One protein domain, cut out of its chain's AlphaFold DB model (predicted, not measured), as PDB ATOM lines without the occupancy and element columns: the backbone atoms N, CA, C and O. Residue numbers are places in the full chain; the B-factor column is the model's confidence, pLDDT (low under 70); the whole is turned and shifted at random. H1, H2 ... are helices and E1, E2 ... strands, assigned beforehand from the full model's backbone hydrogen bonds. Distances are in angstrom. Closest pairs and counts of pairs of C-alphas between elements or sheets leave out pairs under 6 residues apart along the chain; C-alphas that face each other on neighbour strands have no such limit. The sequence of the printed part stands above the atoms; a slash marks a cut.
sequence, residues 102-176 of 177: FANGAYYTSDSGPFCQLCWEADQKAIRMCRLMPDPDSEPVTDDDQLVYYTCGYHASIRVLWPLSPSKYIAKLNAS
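This is residues 102 to 176 of the 177 residues of an uncharacterized protein of Candidatus Sulfopaludibacter sp. SbA3 (UniProt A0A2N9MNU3). A two-strand hairpin, E2 and E3, forms the middle of a small flat domain, with the short strand E1 near one side of it and the two helices toward the rim, well away from each other. H1 and the loop of residues 135 to 140, which sticks out, make the two ends of the longest axis, and H2 follows E3 at another corner. The printed part has 75 residues, with three named strands and two named helices in the order E1, H1, E2, E3, H2; E2 and E3 make an antiparallel sheet. The class is mixed, helices and strands, though under half of the residues are in named elements. The whole is compact, with a radius of gyration of the C-alphas of 12.5 A and spans of 38 by 31 by 14 A.

Start at Phe 102 and go on to C-alpha 106 at (138.658, 158.419, 181.961), where E1 begins; it takes residues 106 to 108. Next find H1, residues 117 to 123, which is 10.1 A from first to last C-alpha. After the unnamed residues 124 to 146, look for C-alpha 147 at (131.330, 149.688, 174.127): here E2 begins, residues 147 to 151, 13.2 A long. E3, residues 159 to 163, measures 13.0 A. H2, residues 166 to 176, measures 15.3 A and ends at C-alpha 176 at (124.207, 156.054, 190.725).

Begin with the hairpin of E2 and E3, whose directions differ by 141 degrees. Look at N 148 and O 162, 2.9 A apart, and at N 160 and O 150, 3.0 A apart, both within hydrogen-bond range. Residues 130 to 131 pair antiparallel with residues 150 to 151 of E2. E1 pairs with no named strand, but its residues 106 to 107 pair antiparallel with residues 102 to 103. Its closest C-alphas to E3 are those of Ala 106 and Val 160, 6.9 A apart, while E1 and E2 are apart. From Ala 106 to Gln 117, the closest C-alphas of E1 and H1, you will find 5.3 A. The closest C-alphas of E3 and H2 are those of Pro 163 and Tyr 169, 6.7 A apart. H1 and H2 are apart. In H1 and H2 every O i to N i+4 pair is within hydrogen-bond range.

The two C-alphas farthest apart are those of Asp 123 and Asp 137, at 38.5 A. The printed part has no cut. The link from H1 to E2 is long, with 23 residues, and within it residues 135 to 140 stand free; the link from E3 to H2 is tight. The mean pLDDT of the printed part is 85.6, and the model's confidence is under 70 at residues 133 to 142 and at residue 144.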
ATOM      1  N   PHE A 102     136.019 160.531 187.981       91.94
ATOM      2  CA  PHE A 102     136.775 159.481 187.292       91.94
ATOM      3  C   PHE A 102     135.970 158.180 187.229       91.94
ATOM      4  O   PHE A 102     135.538 157.674 188.262       91.94
ATOM      5  N   ALA A 103     135.778 157.635 186.027       90.81
ATOM      6  CA  ALA A 103     135.129 156.341 185.808       90.81
ATOM      7  C   ALA A 103     135.645 155.677 184.522       90.81
ATOM      8  O   ALA A 103     135.960 156.351 183.543       90.81
ATOM      9  N   ASN A 104     135.726 154.342 184.506       88.62
ATOM     10  CA  ASN A 104     136.157 153.548 183.344       88.62
ATOM     11  C   ASN A 104     137.438 154.066 182.661       88.62
ATOM     12  O   ASN A 104     137.503 154.180 181.435       88.62
ATOM     13  N   GLY A 105     138.453 154.422 183.455       90.62
ATOM     14  CA  GLY A 105     139.758 154.854 182.941       90.62
ATOM     15  C   GLY A 105     139.794 156.263 182.339       90.62
ATOM     16  O   GLY A 105     140.801 156.633 181.742       90.62
ATOM     17  N   ALA A 106     138.725 157.053 182.470       93.94
ATOM     18  CA  ALA A 106     138.658 158.419 181.961       93.94
ATOM     19  C   ALA A 106     138.006 159.374 182.965       93.94
ATOM     20  O   ALA A 106     137.192 158.973 183.801       93.94
ATOM     21  N   TYR A 107     138.339 160.659 182.855       94.88
ATOM     22  CA  TYR A 107     137.628 161.705 183.589       94.88
ATOM     23  C   TYR A 107     136.382 162.162 182.824       94.88
ATOM     24  O   TYR A 107     136.325 162.079 181.598       94.88
ATOM     25  N   TYR A 108     135.383 162.670 183.533       93.69
ATOM     26  CA  TYR A 108     134.163 163.239 182.970       93.69
ATOM     27  C   TYR A 108     133.598 164.321 183.899       93.69
ATOM     28  O   TYR A 108     133.836 164.301 185.104       93.69
ATOM     29  N   THR A 109     132.854 165.268 183.333       92.06
ATOM     30  CA  THR A 109     132.041 166.240 184.077       92.06
ATOM     31  C   THR A 109     130.580 165.793 184.103       92.06
ATOM     32  O   THR A 109     130.222 164.798 183.473       92.06
ATOM     33  N   SER A 110     129.706 166.544 184.779       88.31
ATOM     34  CA  SER A 110     128.252 166.303 184.799       88.31
ATOM     35  C   SER A 110     127.644 166.054 183.417       88.31
ATOM     36  O   SER A 110     126.754 165.218 183.289       88.31
ATOM     37  N   ASP A 111     128.156 166.738 182.391       87.69
ATOM     38  CA  ASP A 111     127.527 166.797 181.072       87.69
ATOM     39  C   ASP A 111     128.417 166.260 179.943       87.69
ATOM     40  O   ASP A 111     127.957 166.078 178.812       87.69
ATOM     41  N   SER A 112     129.710 166.028 180.198       90.12
ATOM     42  CA  SER A 112     130.669 165.771 179.121       90.12
ATOM     43  C   SER A 112     131.816 164.834 179.493       90.12
ATOM     44  O   SER A 112     132.264 164.770 180.630       90.12
ATOM     45  N   GLY A 113     132.306 164.103 178.494       90.81
ATOM     46  CA  GLY A 113     133.390 163.130 178.605       90.81
ATOM     47  C   GLY A 113     133.382 162.192 177.389       90.81
ATOM     48  O   GLY A 113     132.549 162.375 176.488       90.81
ATOM     49  N   PRO A 114     134.283 161.201 177.331       94.25
ATOM     50  CA  PRO A 114     135.412 160.977 178.241       94.25
ATOM     51  C   PRO A 114     136.598 161.925 177.985       94.25
ATOM     52  O   PRO A 114     136.894 162.292 176.844       94.25
ATOM     53  N   PHE A 115     137.300 162.300 179.052       95.25
ATOM     54  CA  PHE A 115     138.536 163.082 179.047       95.25
ATOM     55  C   PHE A 115     139.745 162.213 179.396       95.25
ATOM     56  O   PHE A 115     139.671 161.289 180.207       95.25
ATOM     57  N   CYS A 116     140.883 162.543 178.792       95.25
ATOM     58  CA  CYS A 116     142.131 161.811 178.956       95.25
ATOM     59  C   CYS A 116     142.660 161.878 180.399       95.25
ATOM     60  O   CYS A 116     142.917 162.968 180.911       95.25
ATOM     61  N   GLN A 117     142.911 160.710 181.000       94.62
ATOM     62  CA  GLN A 117     143.483 160.590 182.342       94.62
ATOM     63  C   GLN A 117     144.849 161.277 182.464       94.62
ATOM     64  O   GLN A 117     145.012 162.135 183.325       94.62
ATOM     65  N   LEU A 118     145.805 160.973 181.577       93.81
ATOM     66  CA  LEU A 118     147.158 161.542 181.678       93.81
ATOM     67  C   LEU A 118     147.175 163.061 181.485       93.81
ATOM     68  O   LEU A 118     147.888 163.757 182.198       93.81
ATOM     69  N   CYS A 119     146.381 163.596 180.550       94.12
ATOM     70  CA  CYS A 119     146.314 165.047 180.338       94.12
ATOM     71  C   CYS A 119     145.727 165.774 181.552       94.12
ATOM     72  O   CYS A 119     146.157 166.882 181.877       94.12
ATOM     73  N   TRP A 120     144.747 165.154 182.213       92.94
ATOM     74  CA  TRP A 120     144.145 165.717 183.409       92.94
ATOM     75  C   TRP A 120     145.079 165.610 184.617       92.94
ATOM     76  O   TRP A 120     145.300 166.594 185.310       92.94
ATOM     77  N   GLU A 121     145.689 164.453 184.854       90.31
ATOM     78  CA  GLU A 121     146.547 164.242 186.025       90.31
ATOM     79  C   GLU A 121     147.874 165.000 185.947       90.31
ATOM     80  O   GLU A 121     148.319 165.520 186.967       90.31
ATOM     81  N   ALA A 122     148.477 165.118 184.759       90.75
ATOM     82  CA  ALA A 122     149.730 165.849 184.587       90.75
ATOM     83  C   ALA A 122     149.526 167.370 184.633       90.75
ATOM     84  O   ALA A 122     150.186 168.062 185.403       90.75
ATOM     85  N   ASP A 123     148.584 167.881 183.833       88.38
ATOM     86  CA  ASP A 123     148.480 169.317 183.542       88.38
ATOM     87  C   ASP A 123     147.111 169.930 183.896       88.38
ATOM     88  O   ASP A 123     146.875 171.101 183.599       88.38
ATOM     89  N   GLN A 124     146.169 169.158 184.452       88.75
ATOM     90  CA  GLN A 124     144.759 169.562 184.624       88.75
ATOM     91  C   GLN A 124     144.116 170.037 183.304       88.75
ATOM     92  O   GLN A 124     143.272 170.935 183.274       88.75
ATOM     93  N   LYS A 125     144.510 169.424 182.177       89.94
ATOM     94  CA  LYS A 125     143.961 169.714 180.844       89.94
ATOM     95  C   LYS A 125     142.851 168.726 180.498       89.94
ATOM     96  O   LYS A 125     143.107 167.541 180.280       89.94
ATOM     97  N   ALA A 126     141.616 169.218 180.384       91.75
ATOM     98  CA  ALA A 126     140.444 168.423 180.001       91.75
ATOM     99  C   ALA A 126     140.432 168.116 178.488       91.75
ATOM    100  O   ALA A 126     139.619 168.633 177.723       91.75
ATOM    101  N   ILE A 127     141.365 167.277 178.030       93.69
ATOM    102  CA  ILE A 127     141.445 166.864 176.625       93.69
ATOM    103  C   ILE A 127     140.405 165.782 176.347       93.69
ATOM    104  O   ILE A 127     140.517 164.661 176.849       93.69
ATOM    105  N   ARG A 128     139.401 166.114 175.528       93.00
ATOM    106  CA  ARG A 128     138.355 165.174 175.111       93.00
ATOM    107  C   ARG A 128     138.964 164.045 174.280       93.00
ATOM    108  O   ARG A 128     139.743 164.294 173.361       93.00
ATOM    109  N   MET A 129     138.612 162.807 174.610       92.88
ATOM    110  CA  MET A 129     139.055 161.635 173.863       92.88
ATOM    111  C   MET A 129     138.187 161.441 172.615       92.88
ATOM    112  O   MET A 129     136.976 161.667 172.631       92.88
ATOM    113  N   CYS A 130     138.818 161.012 171.529       90.31
ATOM    114  CA  CYS A 130     138.168 160.739 170.257       90.31
ATOM    115  C   CYS A 130     137.809 159.261 170.161       90.31
ATOM    116  O   CYS A 130     138.598 158.400 170.550       90.31
ATOM    117  N   ARG A 131     136.635 158.969 169.606       88.38
ATOM    118  CA  ARG A 131     136.228 157.599 169.300       88.38
ATOM    119  C   ARG A 131     137.143 157.024 168.217       88.38
ATOM    120  O   ARG A 131     137.336 157.651 167.179       88.38
ATOM    121  N   LEU A 132     137.645 155.818 168.441       82.62
ATOM    122  CA  LEU A 132     138.179 154.957 167.397       82.62
ATOM    123  C   LEU A 132     136.992 154.203 166.802       82.62
ATOM    124  O   LEU A 132     136.373 153.389 167.488       82.62
ATOM    125  N   MET A 133     136.609 154.538 165.569       67.50
ATOM    126  CA  MET A 133     135.562 153.778 164.889       67.50
ATOM    127  C   MET A 133     136.097 152.369 164.597       67.50
ATOM    128  O   MET A 133     137.225 152.261 164.108       67.50
ATOM    129  N   PRO A 134     135.337 151.308 164.916       65.25
ATOM    130  CA  PRO A 134     135.658 149.976 164.428       65.25
ATOM    131  C   PRO A 134     135.499 149.930 162.903       65.25
ATOM    132  O   PRO A 134     134.829 150.782 162.313       65.25
ATOM    133  N   ASP A 135     136.146 148.953 162.272       65.50
ATOM    134  CA  ASP A 135     136.033 148.733 160.833       65.50
ATOM    135  C   ASP A 135     134.575 148.343 160.495       65.50
ATOM    136  O   ASP A 135     134.104 147.299 160.972       65.50
ATOM    137  N   PRO A 136     133.847 149.177 159.721       62.09
ATOM    138  CA  PRO A 136     132.420 149.001 159.460       62.09
ATOM    139  C   PRO A 136     132.100 147.711 158.702       62.09
ATOM    140  O   PRO A 136     130.977 147.222 158.813       62.09
ATOM    141  N   ASP A 137     133.072 147.147 157.979       66.00
ATOM    142  CA  ASP A 137     132.901 145.896 157.239       66.00
ATOM    143  C   ASP A 137     133.018 144.665 158.154       66.00
ATOM    144  O   ASP A 137     132.563 143.575 157.801       66.00
ATOM    145  N   SER A 138     133.590 144.832 159.352       64.06
ATOM    146  CA  SER A 138     133.778 143.758 160.337       64.06
ATOM    147  C   SER A 138     132.799 143.821 161.516       64.06
ATOM    148  O   SER A 138     132.365 142.774 161.997       64.06
ATOM    149  N   GLU A 139     132.411 145.021 161.967       60.19
ATOM    150  CA  GLU A 139     131.582 145.227 163.163       60.19
ATOM    151  C   GLU A 139     130.653 146.453 163.006       60.19
ATOM    152  O   GLU A 139     130.995 147.562 163.433       60.19
ATOM    153  N   PRO A 140     129.451 146.303 162.416       60.59
ATOM    154  CA  PRO A 140     128.481 147.390 162.379       60.59
ATOM    155  C   PRO A 140     127.980 147.693 163.798       60.59
ATOM    156  O   PRO A 140     127.279 146.889 164.413       60.59
ATOM    157  N   VAL A 141     128.332 148.868 164.323       65.62
ATOM    158  CA  VAL A 141     127.882 149.332 165.642       65.62
ATOM    159  C   VAL A 141     126.485 149.929 165.514       65.62
ATOM    160  O   VAL A 141     126.313 150.990 164.911       65.62
ATOM    161  N   THR A 142     125.484 149.243 166.061       63.44
ATOM    162  CA  THR A 142     124.060 149.597 165.912       63.44
ATOM    163  C   THR A 142     123.374 149.996 167.219       63.44
ATOM    164  O   THR A 142     122.258 150.509 167.166       63.44
ATOM    165  N   ASP A 143     124.032 149.814 168.369       72.12
ATOM    166  CA  ASP A 143     123.484 150.111 169.698       72.12
ATOM    167  C   ASP A 143     124.287 151.207 170.426       72.12
ATOM    168  O   ASP A 143     125.518 151.238 170.399       72.12
ATOM    169  N   ASP A 144     123.575 152.104 171.109       68.50
ATOM    170  CA  ASP A 144     124.140 153.213 171.885       68.50
ATOM    171  C   ASP A 144     124.903 152.734 173.130       68.50
ATOM    172  O   ASP A 144     125.827 153.416 173.590       68.50
ATOM    173  N   ASP A 145     124.507 151.579 173.677       71.56
ATOM    174  CA  ASP A 145     125.130 150.965 174.853       71.56
ATOM    175  C   ASP A 145     126.340 150.077 174.480       71.56
ATOM    176  O   ASP A 145     127.061 149.608 175.365       71.56
ATOM    177  N   GLN A 146     126.630 149.897 173.183       81.12
ATOM    178  CA  GLN A 146     127.806 149.152 172.735       81.12
ATOM    179  C   GLN A 146     129.095 149.893 173.118       81.12
ATOM    180  O   GLN A 146     129.256 151.095 172.879       81.12
ATOM    181  N   LEU A 147     130.032 149.157 173.723       84.81
ATOM    182  CA  LEU A 147     131.330 149.688 174.127       84.81
ATOM    183  C   LEU A 147     132.225 149.880 172.902       84.81
ATOM    184  O   LEU A 147     132.429 148.956 172.119       84.81
ATOM    185  N   VAL A 148     132.803 151.071 172.775       86.75
ATOM    186  CA  VAL A 148     133.786 151.412 171.744       86.75
ATOM    187  C   VAL A 148     135.044 151.983 172.386       86.75
ATOM    188  O   VAL A 148     135.022 152.513 173.502       86.75
ATOM    189  N   TYR A 149     136.165 151.880 171.678       89.50
ATOM    190  CA  TYR A 149     137.418 152.449 172.151       89.50
ATOM    191  C   TYR A 149     137.460 153.957 171.914       89.50
ATOM    192  O   TYR A 149     137.143 154.451 170.833       89.50
ATOM    193  N   TYR A 150     137.932 154.689 172.914       91.69
ATOM    194  CA  TYR A 150     138.291 156.096 172.819       91.69
ATOM    195  C   TYR A 150     139.791 156.252 173.055       91.69
ATOM    196  O   TYR A 150     140.360 155.566 173.903       91.69
ATOM    197  N   THR A 151     140.426 157.174 172.335       93.69
ATOM    198  CA  THR A 151     141.850 157.503 172.475       93.69
ATOM    199  C   THR A 151     142.058 159.001 172.633       93.69
ATOM    200  O   THR A 151     141.291 159.818 172.121       93.69
ATOM    201  N   CYS A 152     143.128 159.386 173.319       93.94
ATOM    202  CA  CYS A 152     143.585 160.769 173.314       93.94
ATOM    203  C   CYS A 152     144.357 161.055 172.016       93.94
ATOM    204  O   CYS A 152     145.156 160.225 171.584       93.94
ATOM    205  N   GLY A 153     144.174 162.243 171.431       90.69
ATOM    206  CA  GLY A 153     144.959 162.680 170.267       90.69
ATOM    207  C   GLY A 153     146.452 162.880 170.561       90.69
ATOM    208  O   GLY A 153     147.268 162.787 169.654       90.69
ATOM    209  N   TYR A 154     146.815 163.105 171.829       92.25
ATOM    210  CA  TYR A 154     148.204 163.297 172.270       92.25
ATOM    211  C   TYR A 154     148.834 162.028 172.865       92.25
ATOM    212  O   TYR A 154     150.053 161.925 172.936       92.25
ATOM    213  N   HIS A 155     148.017 161.049 173.271       90.88
ATOM    214  CA  HIS A 155     148.473 159.812 173.909       90.88
ATOM    215  C   HIS A 155     147.783 158.601 173.272       90.88
ATOM    216  O   HIS A 155     146.811 158.072 173.809       90.88
ATOM    217  N   ALA A 156     148.293 158.155 172.120       82.81
ATOM    218  CA  ALA A 156     147.718 157.043 171.352       82.81
ATOM    219  C   ALA A 156     147.768 155.679 172.076       82.81
ATOM    220  O   ALA A 156     147.051 154.746 171.708       82.81
ATOM    221  N   SER A 157     148.622 155.559 173.097       85.75
ATOM    222  CA  SER A 157     148.717 154.382 173.965       85.75
ATOM    223  C   SER A 157     147.580 154.292 174.986       85.75
ATOM    224  O   SER A 157     147.321 153.206 175.497       85.75
ATOM    225  N   ILE A 158     146.879 155.395 175.273       88.00
ATOM    226  CA  ILE A 158     145.731 155.382 176.180       88.00
ATOM    227  C   ILE A 158     144.487 155.043 175.382       88.00
ATOM    228  O   ILE A 158     144.025 155.834 174.558       88.00
ATOM    229  N   ARG A 159     143.904 153.890 175.692       90.12
ATOM    230  CA  ARG A 159     142.610 153.481 175.162       90.12
ATOM    231  C   ARG A 159     141.674 153.163 176.309       90.12
ATOM    232  O   ARG A 159     142.044 152.434 177.222       90.12
ATOM    233  N   VAL A 160     140.465 153.701 176.237       91.19
ATOM    234  CA  VAL A 160     139.405 153.446 177.218       91.19
ATOM    235  C   VAL A 160     138.174 152.914 176.505       91.19
ATOM    236  O   VAL A 160     137.871 153.348 175.394       91.19
ATOM    237  N   LEU A 161     137.477 151.970 177.129       90.06
ATOM    238  CA  LEU A 161     136.206 151.446 176.636       90.06
ATOM    239  C   LEU A 161     135.065 152.243 177.251       90.06
ATOM    240  O   LEU A 161     134.877 152.228 178.466       90.06
ATOM    241  N   TRP A 162     134.311 152.931 176.404       90.12
ATOM    242  CA  TRP A 162     133.154 153.726 176.800       90.12
ATOM    243  C   TRP A 162     131.992 153.469 175.836       90.12
ATOM    244  O   TRP A 162     132.241 153.126 174.679       90.12
ATOM    245  N   PRO A 163     130.730 153.631 176.271       88.69
ATOM    246  CA  PRO A 163     129.589 153.482 175.376       88.69
ATOM    247  C   PRO A 163     129.634 154.467 174.212       88.69
ATOM    248  O   PRO A 163     130.163 155.576 174.341       88.69
ATOM    249  N   LEU A 164     129.016 154.079 173.098       83.81
ATOM    250  CA  LEU A 164     128.907 154.892 171.889       83.81
ATOM    251  C   LEU A 164     128.359 156.294 172.179       83.81
ATOM    252  O   LEU A 164     128.806 157.271 171.568       83.81
ATOM    253  N   SER A 165     127.424 156.397 173.125       86.31
ATOM    254  CA  SER A 165     126.846 157.654 173.599       86.31
ATOM    255  C   SER A 165     127.309 157.993 175.029       86.31
ATOM    256  O   SER A 165     126.626 157.655 176.004       86.31
ATOM    257  N   PRO A 166     128.448 158.701 175.198       86.62
ATOM    258  CA  PRO A 166     128.964 159.066 176.514       86.62
ATOM    259  C   PRO A 166     127.990 159.880 177.363       86.62
ATOM    260  O   PRO A 166     127.974 159.717 178.573       86.62
ATOM    261  N   SER A 167     127.155 160.733 176.764       87.50
ATOM    262  CA  SER A 167     126.213 161.577 177.514       87.50
ATOM    263  C   SER A 167     125.151 160.757 178.252       87.50
ATOM    264  O   SER A 167     124.910 160.988 179.435       87.50
ATOM    265  N   LYS A 168     124.560 159.750 177.594       86.44
ATOM    266  CA  LYS A 168     123.613 158.821 178.236       86.44
ATOM    267  C   LYS A 168     124.291 158.026 179.347       86.44
ATOM    268  O   LYS A 168     123.706 157.828 180.410       86.44
ATOM    269  N   TYR A 169     125.529 157.594 179.114       88.19
ATOM    270  CA  TYR A 169     126.303 156.866 180.111       88.19
ATOM    271  C   TYR A 169     126.632 157.724 181.340       88.19
ATOM    272  O   TYR A 169     126.425 157.283 182.465       88.19
ATOM    273  N   ILE A 170     127.050 158.974 181.137       90.56
ATOM    274  CA  ILE A 170     127.307 159.937 182.212       90.56
ATOM    275  C   ILE A 170     126.038 160.194 183.031       90.56
ATOM    276  O   ILE A 170     126.100 160.203 184.257       90.56
ATOM    277  N   ALA A 171     124.875 160.326 182.388       89.44
ATOM    278  CA  ALA A 171     123.605 160.457 183.101       89.44
ATOM    279  C   ALA A 171     123.310 159.232 183.990       89.44
ATOM    280  O   ALA A 171     122.920 159.400 185.146       89.44
ATOM    281  N   LYS A 172     123.556 158.007 183.492       88.56
ATOM    282  CA  LYS A 172     123.451 156.765 184.285       88.56
ATOM    283  C   LYS A 172     124.436 156.766 185.469       88.56
ATOM    284  O   LYS A 172     124.048 156.405 186.580       88.56
ATOM    285  N   LEU A 173     125.682 157.200 185.255       87.69
ATOM    286  CA  LEU A 173     126.698 157.311 186.312       87.69
ATOM    287  C   LEU A 173     126.289 158.313 187.394       87.69
ATOM    288  O   LEU A 173     126.342 157.990 188.575       87.69
ATOM    289  N   ASN A 174     125.831 159.501 186.998       87.56
ATOM    290  CA  ASN A 174     125.418 160.554 187.924       87.56
ATOM    291  C   ASN A 174     124.165 160.183 188.726       87.56
ATOM    292  O   ASN A 174     124.005 160.673 189.834       87.56
ATOM    293  N   ALA A 175     123.294 159.323 188.190       88.19
ATOM    294  CA  ALA A 175     122.143 158.791 188.920       88.19
ATOM    295  C   ALA A 175     122.515 157.708 189.952       88.19
ATOM    296  O   ALA A 175     121.690 157.367 190.796       88.19
ATOM    297  N   SER A 176     123.727 157.147 189.864       76.88
ATOM    298  CA  SER A 176     124.207 156.054 190.725       76.88
ATOM    299  C   SER A 176     125.123 156.529 191.865       76.88
ATOM    300  O   SER A 176     125.460 155.731 192.738       76.88
TER     301      SER A 176